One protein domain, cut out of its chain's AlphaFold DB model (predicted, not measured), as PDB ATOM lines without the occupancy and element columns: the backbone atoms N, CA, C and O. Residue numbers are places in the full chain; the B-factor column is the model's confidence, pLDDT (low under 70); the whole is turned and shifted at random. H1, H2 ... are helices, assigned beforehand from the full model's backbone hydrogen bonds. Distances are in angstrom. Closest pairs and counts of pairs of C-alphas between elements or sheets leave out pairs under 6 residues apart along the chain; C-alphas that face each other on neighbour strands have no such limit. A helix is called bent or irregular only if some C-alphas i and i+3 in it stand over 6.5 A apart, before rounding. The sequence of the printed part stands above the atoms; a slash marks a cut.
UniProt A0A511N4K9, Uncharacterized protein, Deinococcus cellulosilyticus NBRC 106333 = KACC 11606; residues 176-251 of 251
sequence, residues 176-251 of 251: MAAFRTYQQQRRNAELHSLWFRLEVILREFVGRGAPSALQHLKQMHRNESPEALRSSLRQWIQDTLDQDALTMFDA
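AT A GLANCE: This is residues 176 to 251 of the 251 residues of an uncharacterized protein of Deinococcus cellulosilyticus NBRC 106333 = KACC 11606 (UniProt A0A511N4K9). Short helices H2, H3 and H4 pack on the later part of long helix H1, whose residues 176 to 185 stick out. The 76 printed residues have four named helices, H1 to H4 in order: all helix. The whole is only just compact, close to loose: radius of gyration of the C-alphas 13.6 A, spans 44 by 23 by 16 A.

IN THESE COORDINATES: Find C-alpha 176 at (56.429, 21.492, 15.151); H1 runs 43.5 A to residue 205. H2, residues 207 to 220, is irregular: C-alphas 208 and 211 are 7.5 A apart. H3 holds residues 226 to 240; H4, 243 to 250, ends at (56.525, 20.593, -17.607).

HOW THE PARTS SIT: The hub H1 and H2, a hairpin, touch, C-alphas 202 and 210 closest at 4.9 A. H1 touches H3 the same way at a shallow tilt of 10 degrees, C-alphas 191 and 226 closest at 5.5 A. H4 touches H1, C-alphas 201 and 245 closest at 6.1 A. Every O i to N i+4 pair is within hydrogen-bond range in H1, H3 and H4, 8 of 10 in H2.

THE WHOLE: The printed part has no cut; its mean pLDDT is 92.2.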
ATOM      1  N   MET A 176      57.343  22.362  15.909       91.50
ATOM      2  CA  MET A 176      56.429  21.492  15.151       91.50
ATOM      3  C   MET A 176      55.242  22.268  14.572       91.50
ATOM      4  O   MET A 176      54.841  22.034  13.430       91.50
ATOM      5  N   ALA A 177      54.704  23.241  15.311       89.75
ATOM      6  CA  ALA A 177      53.628  24.097  14.816       89.75
ATOM      7  C   ALA A 177      54.100  25.000  13.661       89.75
ATOM      8  O   ALA A 177      53.399  25.150  12.650       89.75
ATOM      9  N   ALA A 178      55.309  25.560  13.776       89.44
ATOM     10  CA  ALA A 178      55.927  26.350  12.713       89.44
ATOM     11  C   ALA A 178      56.185  25.498  11.458       89.44
ATOM     12  O   ALA A 178      55.855  25.920  10.350       89.44
ATOM     13  N   PHE A 179      56.678  24.269  11.629       92.56
ATOM     14  CA  PHE A 179      56.920  23.326  10.539       92.56
ATOM     15  C   PHE A 179      55.629  22.928   9.810       92.56
ATOM     16  O   PHE A 179      55.573  22.991   8.582       92.56
ATOM     17  N   ARG A 180      54.551  22.609  10.540       91.44
ATOM     18  CA  ARG A 180      53.229  22.325   9.943       91.44
ATOM     19  C   ARG A 180      52.717  23.514   9.119       91.44
ATOM     20  O   ARG A 180      52.226  23.333   8.006       91.44
ATOM     21  N   THR A 181      52.886  24.733   9.632       90.81
ATOM     22  CA  THR A 181      52.506  25.966   8.921       90.81
ATOM     23  C   THR A 181      53.333  26.162   7.651       90.81
ATOM     24  O   THR A 181      52.775  26.462   6.595       90.81
ATOM     25  N   TYR A 182      54.646  25.946   7.730       91.12
ATOM     26  CA  TYR A 182      55.553  26.009   6.586       91.12
ATOM     27  C   TYR A 182      55.158  25.009   5.486       91.12
ATOM     28  O   TYR A 182      55.008  25.394   4.327       91.12
ATOM     29  N   GLN A 183      54.885  23.752   5.849       91.38
ATOM     30  CA  GLN A 183      54.437  22.716   4.909       91.38
ATOM     31  C   GLN A 183      53.104  23.078   4.239       91.38
ATOM     32  O   GLN A 183      52.958  22.953   3.022       91.38
ATOM     33  N   GLN A 184      52.142  23.601   5.004       91.25
ATOM     34  CA  GLN A 184      50.868  24.083   4.464       91.25
ATOM     35  C   GLN A 184      51.081  25.212   3.439       91.25
ATOM     36  O   GLN A 184      50.471  25.208   2.368       91.25
ATOM     37  N   GLN A 185      51.942  26.183   3.758       92.00
ATOM     38  CA  GLN A 185      52.254  27.301   2.865       92.00
ATOM     39  C   GLN A 185      52.936  26.823   1.583       92.00
ATOM     40  O   GLN A 185      52.537  27.244   0.496       92.00
ATOM     41  N   ARG A 186      53.901  25.908   1.695       90.31
ATOM     42  CA  ARG A 186      54.582  25.305   0.547       90.31
ATOM     43  C   ARG A 186      53.609  24.549  -0.352       90.31
ATOM     44  O   ARG A 186      53.556  24.826  -1.547       90.31
ATOM     45  N   ARG A 187      52.762  23.689   0.223       92.06
ATOM     46  CA  ARG A 187      51.704  22.982  -0.516       92.06
ATOM     47  C   ARG A 187      50.795  23.955  -1.271       92.06
ATOM     48  O   ARG A 187      50.488  23.739  -2.440       92.06
ATOM     49  N   ASN A 188      50.369  25.036  -0.618       92.81
ATOM     50  CA  ASN A 188      49.520  26.047  -1.245       92.81
ATOM     51  C   ASN A 188      50.238  26.784  -2.385       92.81
ATOM     52  O   ASN A 188      49.617  27.063  -3.410       92.81
ATOM     53  N   ALA A 189      51.527  27.087  -2.222       93.38
ATOM     54  CA  ALA A 189      52.339  27.714  -3.258       93.38
ATOM     55  C   ALA A 189      52.508  26.797  -4.480       93.38
ATOM     56  O   ALA A 189      52.360  27.257  -5.612       93.38
ATOM     57  N   GLU A 190      52.740  25.499  -4.264       93.94
ATOM     58  CA  GLU A 190      52.827  24.502  -5.336       93.94
ATOM     59  C   GLU A 190      51.496  24.363  -6.087       93.94
ATOM     60  O   GLU A 190      51.472  24.468  -7.314       93.94
ATOM     61  N   LEU A 191      50.373  24.239  -5.368       94.38
ATOM     62  CA  LEU A 191      49.037  24.242  -5.974       94.38
ATOM     63  C   LEU A 191      48.793  25.513  -6.795       94.38
ATOM     64  O   LEU A 191      48.318  25.441  -7.927       94.38
ATOM     65  N   HIS A 192      49.126  26.681  -6.242       94.50
ATOM     66  CA  HIS A 192      48.971  27.952  -6.942       94.50
ATOM     67  C   HIS A 192      49.817  28.003  -8.219       94.50
ATOM     68  O   HIS A 192      49.315  28.424  -9.258       94.50
ATOM     69  N   SER A 193      51.062  27.522  -8.162       94.88
ATOM     70  CA  SER A 193      51.957  27.448  -9.316       94.88
ATOM     71  C   SER A 193      51.397  26.550 -10.424       94.88
ATOM     72  O   SER A 193      51.359  26.972 -11.579       94.88
ATOM     73  N   LEU A 194      50.889  25.358 -10.085       95.56
ATOM     74  CA  LEU A 194      50.265  24.447 -11.054       95.56
ATOM     75  C   LEU A 194      49.047  25.087 -11.729       95.56
ATOM     76  O   LEU A 194      48.931  25.068 -12.955       95.56
ATOM     77  N   TRP A 195      48.169  25.715 -10.943       95.50
ATOM     78  CA  TRP A 195      47.001  26.408 -11.486       95.50
ATOM     79  C   TRP A 195      47.372  27.610 -12.350       95.50
ATOM     80  O   TRP A 195      46.711  27.854 -13.357       95.50
ATOM     81  N   PHE A 196      48.411  28.349 -11.970       94.50
ATOM     82  CA  PHE A 196      48.909  29.484 -12.735       94.50
ATOM     83  C   PHE A 196      49.508  29.043 -14.078       94.50
ATOM     84  O   PHE A 196      49.172  29.618 -15.110       94.50
ATOM     85  N   ARG A 197      50.330  27.983 -14.089       94.31
ATOM     86  CA  ARG A 197      50.875  27.393 -15.326       94.31
ATOM     87  C   ARG A 197      49.759  26.967 -16.275       94.31
ATOM     88  O   ARG A 197      49.771  27.337 -17.445       94.31
ATOM     89  N   LEU A 198      48.756  26.261 -15.753       94.94
ATOM     90  CA  LEU A 198      47.593  25.857 -16.540       94.94
ATOM     91  C   LEU A 198      46.818  27.066 -17.081       94.94
ATOM     92  O   LEU A 198      46.375  27.047 -18.222       94.94
ATOM     93  N   GLU A 199      46.650  28.126 -16.290       94.56
ATOM     94  CA  GLU A 199      45.978  29.343 -16.744       94.56
ATOM     95  C   GLU A 199      46.700  30.002 -17.928       94.56
ATOM     96  O   GLU A 199      46.037  30.444 -18.869       94.56
ATOM     97  N   VAL A 200      48.036  30.042 -17.909       94.06
ATOM     98  CA  VAL A 200      48.845  30.546 -19.032       94.06
ATOM     99  C   VAL A 200      48.609  29.700 -20.285       94.06
ATOM    100  O   VAL A 200      48.248  30.254 -21.323       94.06
ATOM    101  N   ILE A 201      48.698  28.373 -20.165       94.00
ATOM    102  CA  ILE A 201      48.465  27.437 -21.277       94.00
ATOM    103  C   ILE A 201      47.046  27.590 -21.831       94.00
ATOM    104  O   ILE A 201      46.850  27.743 -23.031       94.00
ATOM    105  N   LEU A 202      46.023  27.620 -20.977       93.88
ATOM    106  CA  LEU A 202      44.644  27.772 -21.439       93.88
ATOM    107  C   LEU A 202      44.439  29.097 -22.183       93.88
ATOM    108  O   LEU A 202      43.727  29.131 -23.186       93.88
ATOM    109  N   ARG A 203      45.057  30.194 -21.734       93.38
ATOM    110  CA  ARG A 203      44.974  31.481 -22.446       93.38
ATOM    111  C   ARG A 203      45.612  31.412 -23.831       93.38
ATOM    112  O   ARG A 203      45.066  32.018 -24.751       93.38
ATOM    113  N   GLU A 204      46.714  30.686 -23.972       92.25
ATOM    114  CA  GLU A 204      47.453  30.546 -25.230       92.25
ATOM    115  C   GLU A 204      46.762  29.596 -26.220       92.25
ATOM    116  O   GLU A 204      46.548  29.971 -27.371       92.25
ATOM    117  N   PHE A 205      46.316  28.423 -25.763       89.94
ATOM    118  CA  PHE A 205      45.776  27.368 -26.633       89.94
ATOM    119  C   PHE A 205      44.244  27.395 -26.778       89.94
ATOM    120  O   PHE A 205      43.709  26.954 -27.793       89.94
ATOM    121  N   VAL A 206      43.506  27.926 -25.792       89.00
ATOM    122  CA  VAL A 206      42.022  27.939 -25.778       89.00
ATOM    123  C   VAL A 206      41.447  29.351 -25.973       89.00
ATOM    124  O   VAL A 206      40.308  29.525 -26.419       89.00
ATOM    125  N   GLY A 207      42.208  30.399 -25.646       88.44
ATOM    126  CA  GLY A 207      41.795  31.790 -25.830       88.44
ATOM    127  C   GLY A 207      40.578  32.171 -24.975       88.44
ATOM    128  O   GLY A 207      40.617  32.129 -23.746       88.44
ATOM    129  N   ARG A 208      39.462  32.564 -25.608       87.06
ATOM    130  CA  ARG A 208      38.278  33.113 -24.906       87.06
ATOM    131  C   ARG A 208      37.596  32.119 -23.952       87.06
ATOM    132  O   ARG A 208      36.916  32.555 -23.028       87.06
ATOM    133  N   GLY A 209      37.775  30.813 -24.161       90.19
ATOM    134  CA  GLY A 209      37.226  29.763 -23.293       90.19
ATOM    135  C   GLY A 209      38.046  29.486 -22.026       90.19
ATOM    136  O   GLY A 209      37.557  28.793 -21.133       90.19
ATOM    137  N   ALA A 210      39.260  30.045 -21.920       90.12
ATOM    138  CA  ALA A 210      40.214  29.733 -20.855       90.12
ATOM    139  C   ALA A 210      39.661  29.901 -19.426       90.12
ATOM    140  O   ALA A 210      39.849  28.988 -18.620       90.12
ATOM    141  N   PRO A 211      38.929  30.983 -19.080       91.25
ATOM    142  CA  PRO A 211      38.424  31.155 -17.716       91.25
ATOM    143  C   PRO A 211      37.403  30.084 -17.309       91.25
ATOM    144  O   PRO A 211      37.430  29.603 -16.179       91.25
ATOM    145  N   SER A 212      36.529  29.684 -18.240       92.12
ATOM    146  CA  SER A 212      35.501  28.662 -17.998       92.12
ATOM    147  C   SER A 212      36.125  27.273 -17.842       92.12
ATOM    148  O   SER A 212      35.828  26.561 -16.882       92.12
ATOM    149  N   ALA A 213      37.064  26.923 -18.730       90.81
ATOM    150  CA  ALA A 213      37.810  25.668 -18.651       90.81
ATOM    151  C   ALA A 213      38.612  25.563 -17.341       90.81
ATOM    152  O   ALA A 213      38.540  24.549 -16.648       90.81
ATOM    153  N   LEU A 214      39.298  26.643 -16.944       93.88
ATOM    154  CA  LEU A 214      40.047  26.696 -15.687       93.88
ATOM    155  C   LEU A 214      39.133  26.523 -14.468       93.88
ATOM    156  O   LEU A 214      39.484  25.814 -13.525       93.88
ATOM    157  N   GLN A 215      37.963  27.167 -14.465       94.06
ATOM    158  CA  GLN A 215      37.005  27.038 -13.370       94.06
ATOM    159  C   GLN A 215      36.460  25.609 -13.263       94.06
ATOM    160  O   GLN A 215      36.343  25.090 -12.152       94.06
ATOM    161  N   HIS A 216      36.173  24.964 -14.396       93.81
ATOM    162  CA  HIS A 216      35.718  23.577 -14.433       93.81
ATOM    163  C   HIS A 216      36.780  22.612 -13.879       93.81
ATOM    164  O   HIS A 216      36.485  21.825 -12.980       93.81
ATOM    165  N   LEU A 217      38.037  22.748 -14.316       93.44
ATOM    166  CA  LEU A 217      39.149  21.923 -13.827       93.44
ATOM    167  C   LEU A 217      39.412  22.133 -12.328       93.44
ATOM    168  O   LEU A 217      39.601  21.166 -11.590       93.44
ATOM    169  N   LYS A 218      39.328  23.375 -11.834       94.50
ATOM    170  CA  LYS A 218      39.426  23.667 -10.392       94.50
ATOM    171  C   LYS A 218      38.307  23.027  -9.571       94.50
ATOM    172  O   LYS A 218      38.529  22.688  -8.411       94.50
ATOM    173  N   GLN A 219      37.107  22.884 -10.134       93.31
ATOM    174  CA  GLN A 219      35.998  22.203  -9.461       93.31
ATOM    175  C   GLN A 219      36.207  20.687  -9.422       93.31
ATOM    176  O   GLN A 219      35.972  20.084  -8.376       93.31
ATOM    177  N   MET A 220      36.685  20.096 -10.520       92.31
ATOM    178  CA  MET A 220      36.981  18.662 -10.600       92.31
ATOM    179  C   MET A 220      38.099  18.234  -9.642       92.31
ATOM    180  O   MET A 220      37.960  17.225  -8.960       92.31
ATOM    181  N   HIS A 221      39.163  19.033  -9.531       92.50
ATOM    182  CA  HIS A 221      40.384  18.672  -8.798       92.50
ATOM    183  C   HIS A 221      40.570  19.465  -7.490       92.50
ATOM    184  O   HIS A 221      41.687  19.719  -7.040       92.50
ATOM    185  N   ARG A 222      39.468  19.891  -6.856       84.81
ATOM    186  CA  ARG A 222      39.486  20.830  -5.714       84.81
ATOM    187  C   ARG A 222      40.281  20.341  -4.496       84.81
ATOM    188  O   ARG A 222      40.827  21.164  -3.766       84.81
ATOM    189  N   ASN A 223      40.309  19.030  -4.261       89.06
ATOM    190  CA  ASN A 223      40.857  18.423  -3.043       89.06
ATOM    191  C   ASN A 223      42.144  17.618  -3.289       89.06
ATOM    192  O   ASN A 223      42.576  16.873  -2.409       89.06
ATOM    193  N   GLU A 224      42.743  17.736  -4.471       91.44
ATOM    194  CA  GLU A 224      43.926  16.953  -4.821       91.44
ATOM    195  C   GLU A 224      45.187  17.437  -4.082       91.44
ATOM    196  O   GLU A 224      45.309  18.596  -3.660       91.44
ATOM    197  N   SER A 225      46.134  16.520  -3.871       91.94
ATOM    198  CA  SER A 225      47.497  16.890  -3.477       91.94
ATOM    199  C   SER A 225      48.223  17.532  -4.669       91.94
ATOM    200  O   SER A 225      47.784  17.350  -5.807       91.94
ATOM    201  N   PRO A 226      49.319  18.283  -4.457       92.88
ATOM    202  CA  PRO A 226      50.111  18.829  -5.558       92.88
ATOM    203  C   PRO A 226      50.543  17.771  -6.582       92.88
ATOM    204  O   PRO A 226      50.483  18.021  -7.784       92.88
ATOM    205  N   GLU A 227      50.931  16.577  -6.131       93.19
ATOM    206  CA  GLU A 227      51.377  15.481  -6.994       93.19
ATOM    207  C   GLU A 227      50.222  14.916  -7.821       93.19
ATOM    208  O   GLU A 227      50.338  14.815  -9.043       93.19
ATOM    209  N   ALA A 228      49.095  14.610  -7.169       93.38
ATOM    210  CA  ALA A 228      47.893  14.131  -7.845       93.38
ATOM    211  C   ALA A 228      47.390  15.161  -8.864       93.38
ATOM    212  O   ALA A 228      47.142  14.808 -10.015       93.38
ATOM    213  N   LEU A 229      47.355  16.442  -8.478       95.19
ATOM    214  CA  LEU A 229      46.961  17.529  -9.365       95.19
ATOM    215  C   LEU A 229      47.899  17.645 -10.564       95.19
ATOM    216  O   LEU A 229      47.433  17.762 -11.694       95.19
ATOM    217  N   ARG A 230      49.218  17.591 -10.351       95.44
ATOM    218  CA  ARG A 230      50.189  17.626 -11.448       95.44
ATOM    219  C   ARG A 230      49.933  16.488 -12.433       95.44
ATOM    220  O   ARG A 230      49.888  16.746 -13.631       95.44
ATOM    221  N   SER A 231      49.738  15.262 -11.950       94.88
ATOM    222  CA  SER A 231      49.448  14.107 -12.806       94.88
ATOM    223  C   SER A 231      48.123  14.257 -13.558       94.88
ATOM    224  O   SER A 231      48.101  14.058 -14.772       94.88
ATOM    225  N   SER A 232      47.050  14.660 -12.873       94.81
ATOM    226  CA  SER A 232      45.729  14.885 -13.470       94.81
ATOM    227  C   SER A 232      45.765  15.959 -14.559       94.81
ATOM    228  O   SER A 232      45.263  15.744 -15.662       94.81
ATOM    229  N   LEU A 233      46.398  17.103 -14.280       94.62
ATOM    230  CA  LEU A 233      46.516  18.198 -15.243       94.62
ATOM    231  C   LEU A 233      47.384  17.808 -16.438       94.62
ATOM    232  O   LEU A 233      47.017  18.106 -17.571       94.62
ATOM    233  N   ARG A 234      48.497  17.108 -16.200       95.19
ATOM    234  CA  ARG A 234      49.379  16.621 -17.264       95.19
ATOM    235  C   ARG A 234      48.640  15.682 -18.217       95.19
ATOM    236  O   ARG A 234      48.711  15.870 -19.428       95.19
ATOM    237  N   GLN A 235      47.888  14.728 -17.664       93.75
ATOM    238  CA  GLN A 235      47.056  13.807 -18.437       93.75
ATOM    239  C   GLN A 235      45.987  14.564 -19.235       93.75
ATOM    240  O   GLN A 235      45.845  14.348 -20.433       93.75
ATOM    241  N   TRP A 236      45.284  15.507 -18.602       94.69
ATOM    242  CA  TRP A 236      44.257  16.302 -19.277       94.69
ATOM    243  C   TRP A 236      44.814  17.125 -20.450       94.69
ATOM    244  O   TRP A 236      44.192  17.162 -21.512       94.69
ATOM    245  N   ILE A 237      45.980  17.762 -20.275       94.25
ATOM    246  CA  ILE A 237      46.659  18.518 -21.340       94.25
ATOM    247  C   ILE A 237      47.001  17.589 -22.504       94.25
ATOM    248  O   ILE A 237      46.715  17.928 -23.647       94.25
ATOM    249  N   GLN A 238      47.551  16.410 -22.216       93.25
ATOM    250  CA  GLN A 238      47.907  15.428 -23.236       93.25
ATOM    251  C   GLN A 238      46.687  14.912 -24.017       93.25
ATOM    252  O   GLN A 238      46.783  14.692 -25.222       93.25
ATOM    253  N   ASP A 239      45.550  14.738 -23.342       92.06
ATOM    254  CA  ASP A 239      44.326  14.212 -23.952       92.06
ATOM    255  C   ASP A 239      43.522  15.277 -24.717       92.06
ATOM    256  O   ASP A 239      42.760  14.942 -25.626       92.06
ATOM    257  N   THR A 240      43.651  16.554 -24.339       90.06
ATOM    258  CA  THR A 240      42.750  17.629 -24.804       90.06
ATOM    259  C   THR A 240      43.443  18.692 -25.653       90.06
ATOM    260  O   THR A 240      42.794  19.324 -26.488       90.06
ATOM    261  N   LEU A 241      44.733  18.929 -25.422       90.62
ATOM    262  CA  LEU A 241      45.540  19.926 -26.124       90.62
ATOM    263  C   LEU A 241      46.604  19.213 -26.975       90.62
ATOM    264  O   LEU A 241      46.355  18.140 -27.522       90.62
ATOM    265  N   ASP A 242      47.771  19.831 -27.132       88.62
ATOM    266  CA  ASP A 242      48.877  19.319 -27.928       88.62
ATOM    267  C   ASP A 242      50.161  19.130 -27.101       88.62
ATOM    268  O   ASP A 242      50.239  19.393 -25.896       88.62
ATOM    269  N   GLN A 243      51.189  18.628 -27.783       89.50
ATOM    270  CA  GLN A 243      52.495  18.355 -27.194       89.50
ATOM    271  C   GLN A 243      53.233  19.639 -26.770       89.50
ATOM    272  O   GLN A 243      54.050  19.596 -25.844       89.50
ATOM    273  N   ASP A 244      52.945  20.774 -27.408       90.56
ATOM    274  CA  ASP A 244      53.578  22.057 -27.098       90.56
ATOM    275  C   ASP A 244      53.038  22.598 -25.764       90.56
ATOM    276  O   ASP A 244      53.820  22.972 -24.885       90.56
ATOM    277  N   ALA A 245      51.723  22.505 -25.540       90.25
ATOM    278  CA  ALA A 245      51.075  22.808 -24.264       90.25
ATOM    279  C   ALA A 245      51.606  21.934 -23.116       90.25
ATOM    280  O   ALA A 245      51.849  22.424 -22.009       90.25
ATOM    281  N   LEU A 246      51.827  20.641 -23.378       91.62
ATOM    282  CA  LEU A 246      52.406  19.719 -22.399       91.62
ATOM    283  C   LEU A 246      53.845  20.113 -22.036       91.62
ATOM    284  O   LEU A 246      54.207  20.136 -20.860       91.62
ATOM    285  N   THR A 247      54.645  20.486 -23.036       91.50
ATOM    286  CA  THR A 247      56.027  20.941 -22.833       91.50
ATOM    287  C   THR A 247      56.073  22.235 -22.016       91.50
ATOM    288  O   THR A 247      56.910  22.369 -21.126       91.50
ATOM    289  N   MET A 248      55.138  23.163 -22.247       90.88
ATOM    290  CA  MET A 248      55.007  24.390 -21.451       90.88
ATOM    291  C   MET A 248      54.596  24.139 -19.997       90.88
ATOM    292  O   MET A 248      54.965  24.911 -19.114       90.88
ATOM    293  N   PHE A 249      53.827  23.082 -19.731       92.38
ATOM    294  CA  PHE A 249      53.422  22.729 -18.370       92.38
ATOM    295  C   PHE A 249      54.574  22.134 -17.554       92.38
ATOM    296  O   PHE A 249      54.705  22.437 -16.359       92.38
ATOM    297  N   ASP A 250      55.392  21.304 -18.207       89.94
ATOM    298  CA  ASP A 250      56.525  20.593 -17.607       89.94
ATOM    299  C   ASP A 250      57.785  21.482 -17.455       89.94
ATOM    300  O   ASP A 250      58.637  21.168 -16.622       89.94
ATOM    301  N   ALA A 251      57.892  22.593 -18.204       83.81
ATOM    302  CA  ALA A 251      58.972  23.592 -18.105       83.81
ATOM    303  C   ALA A 251      58.998  24.347 -16.759       83.81
ATOM    304  O   ALA A 251      60.097  24.676 -16.265       83.81
TER     305      ALA A 251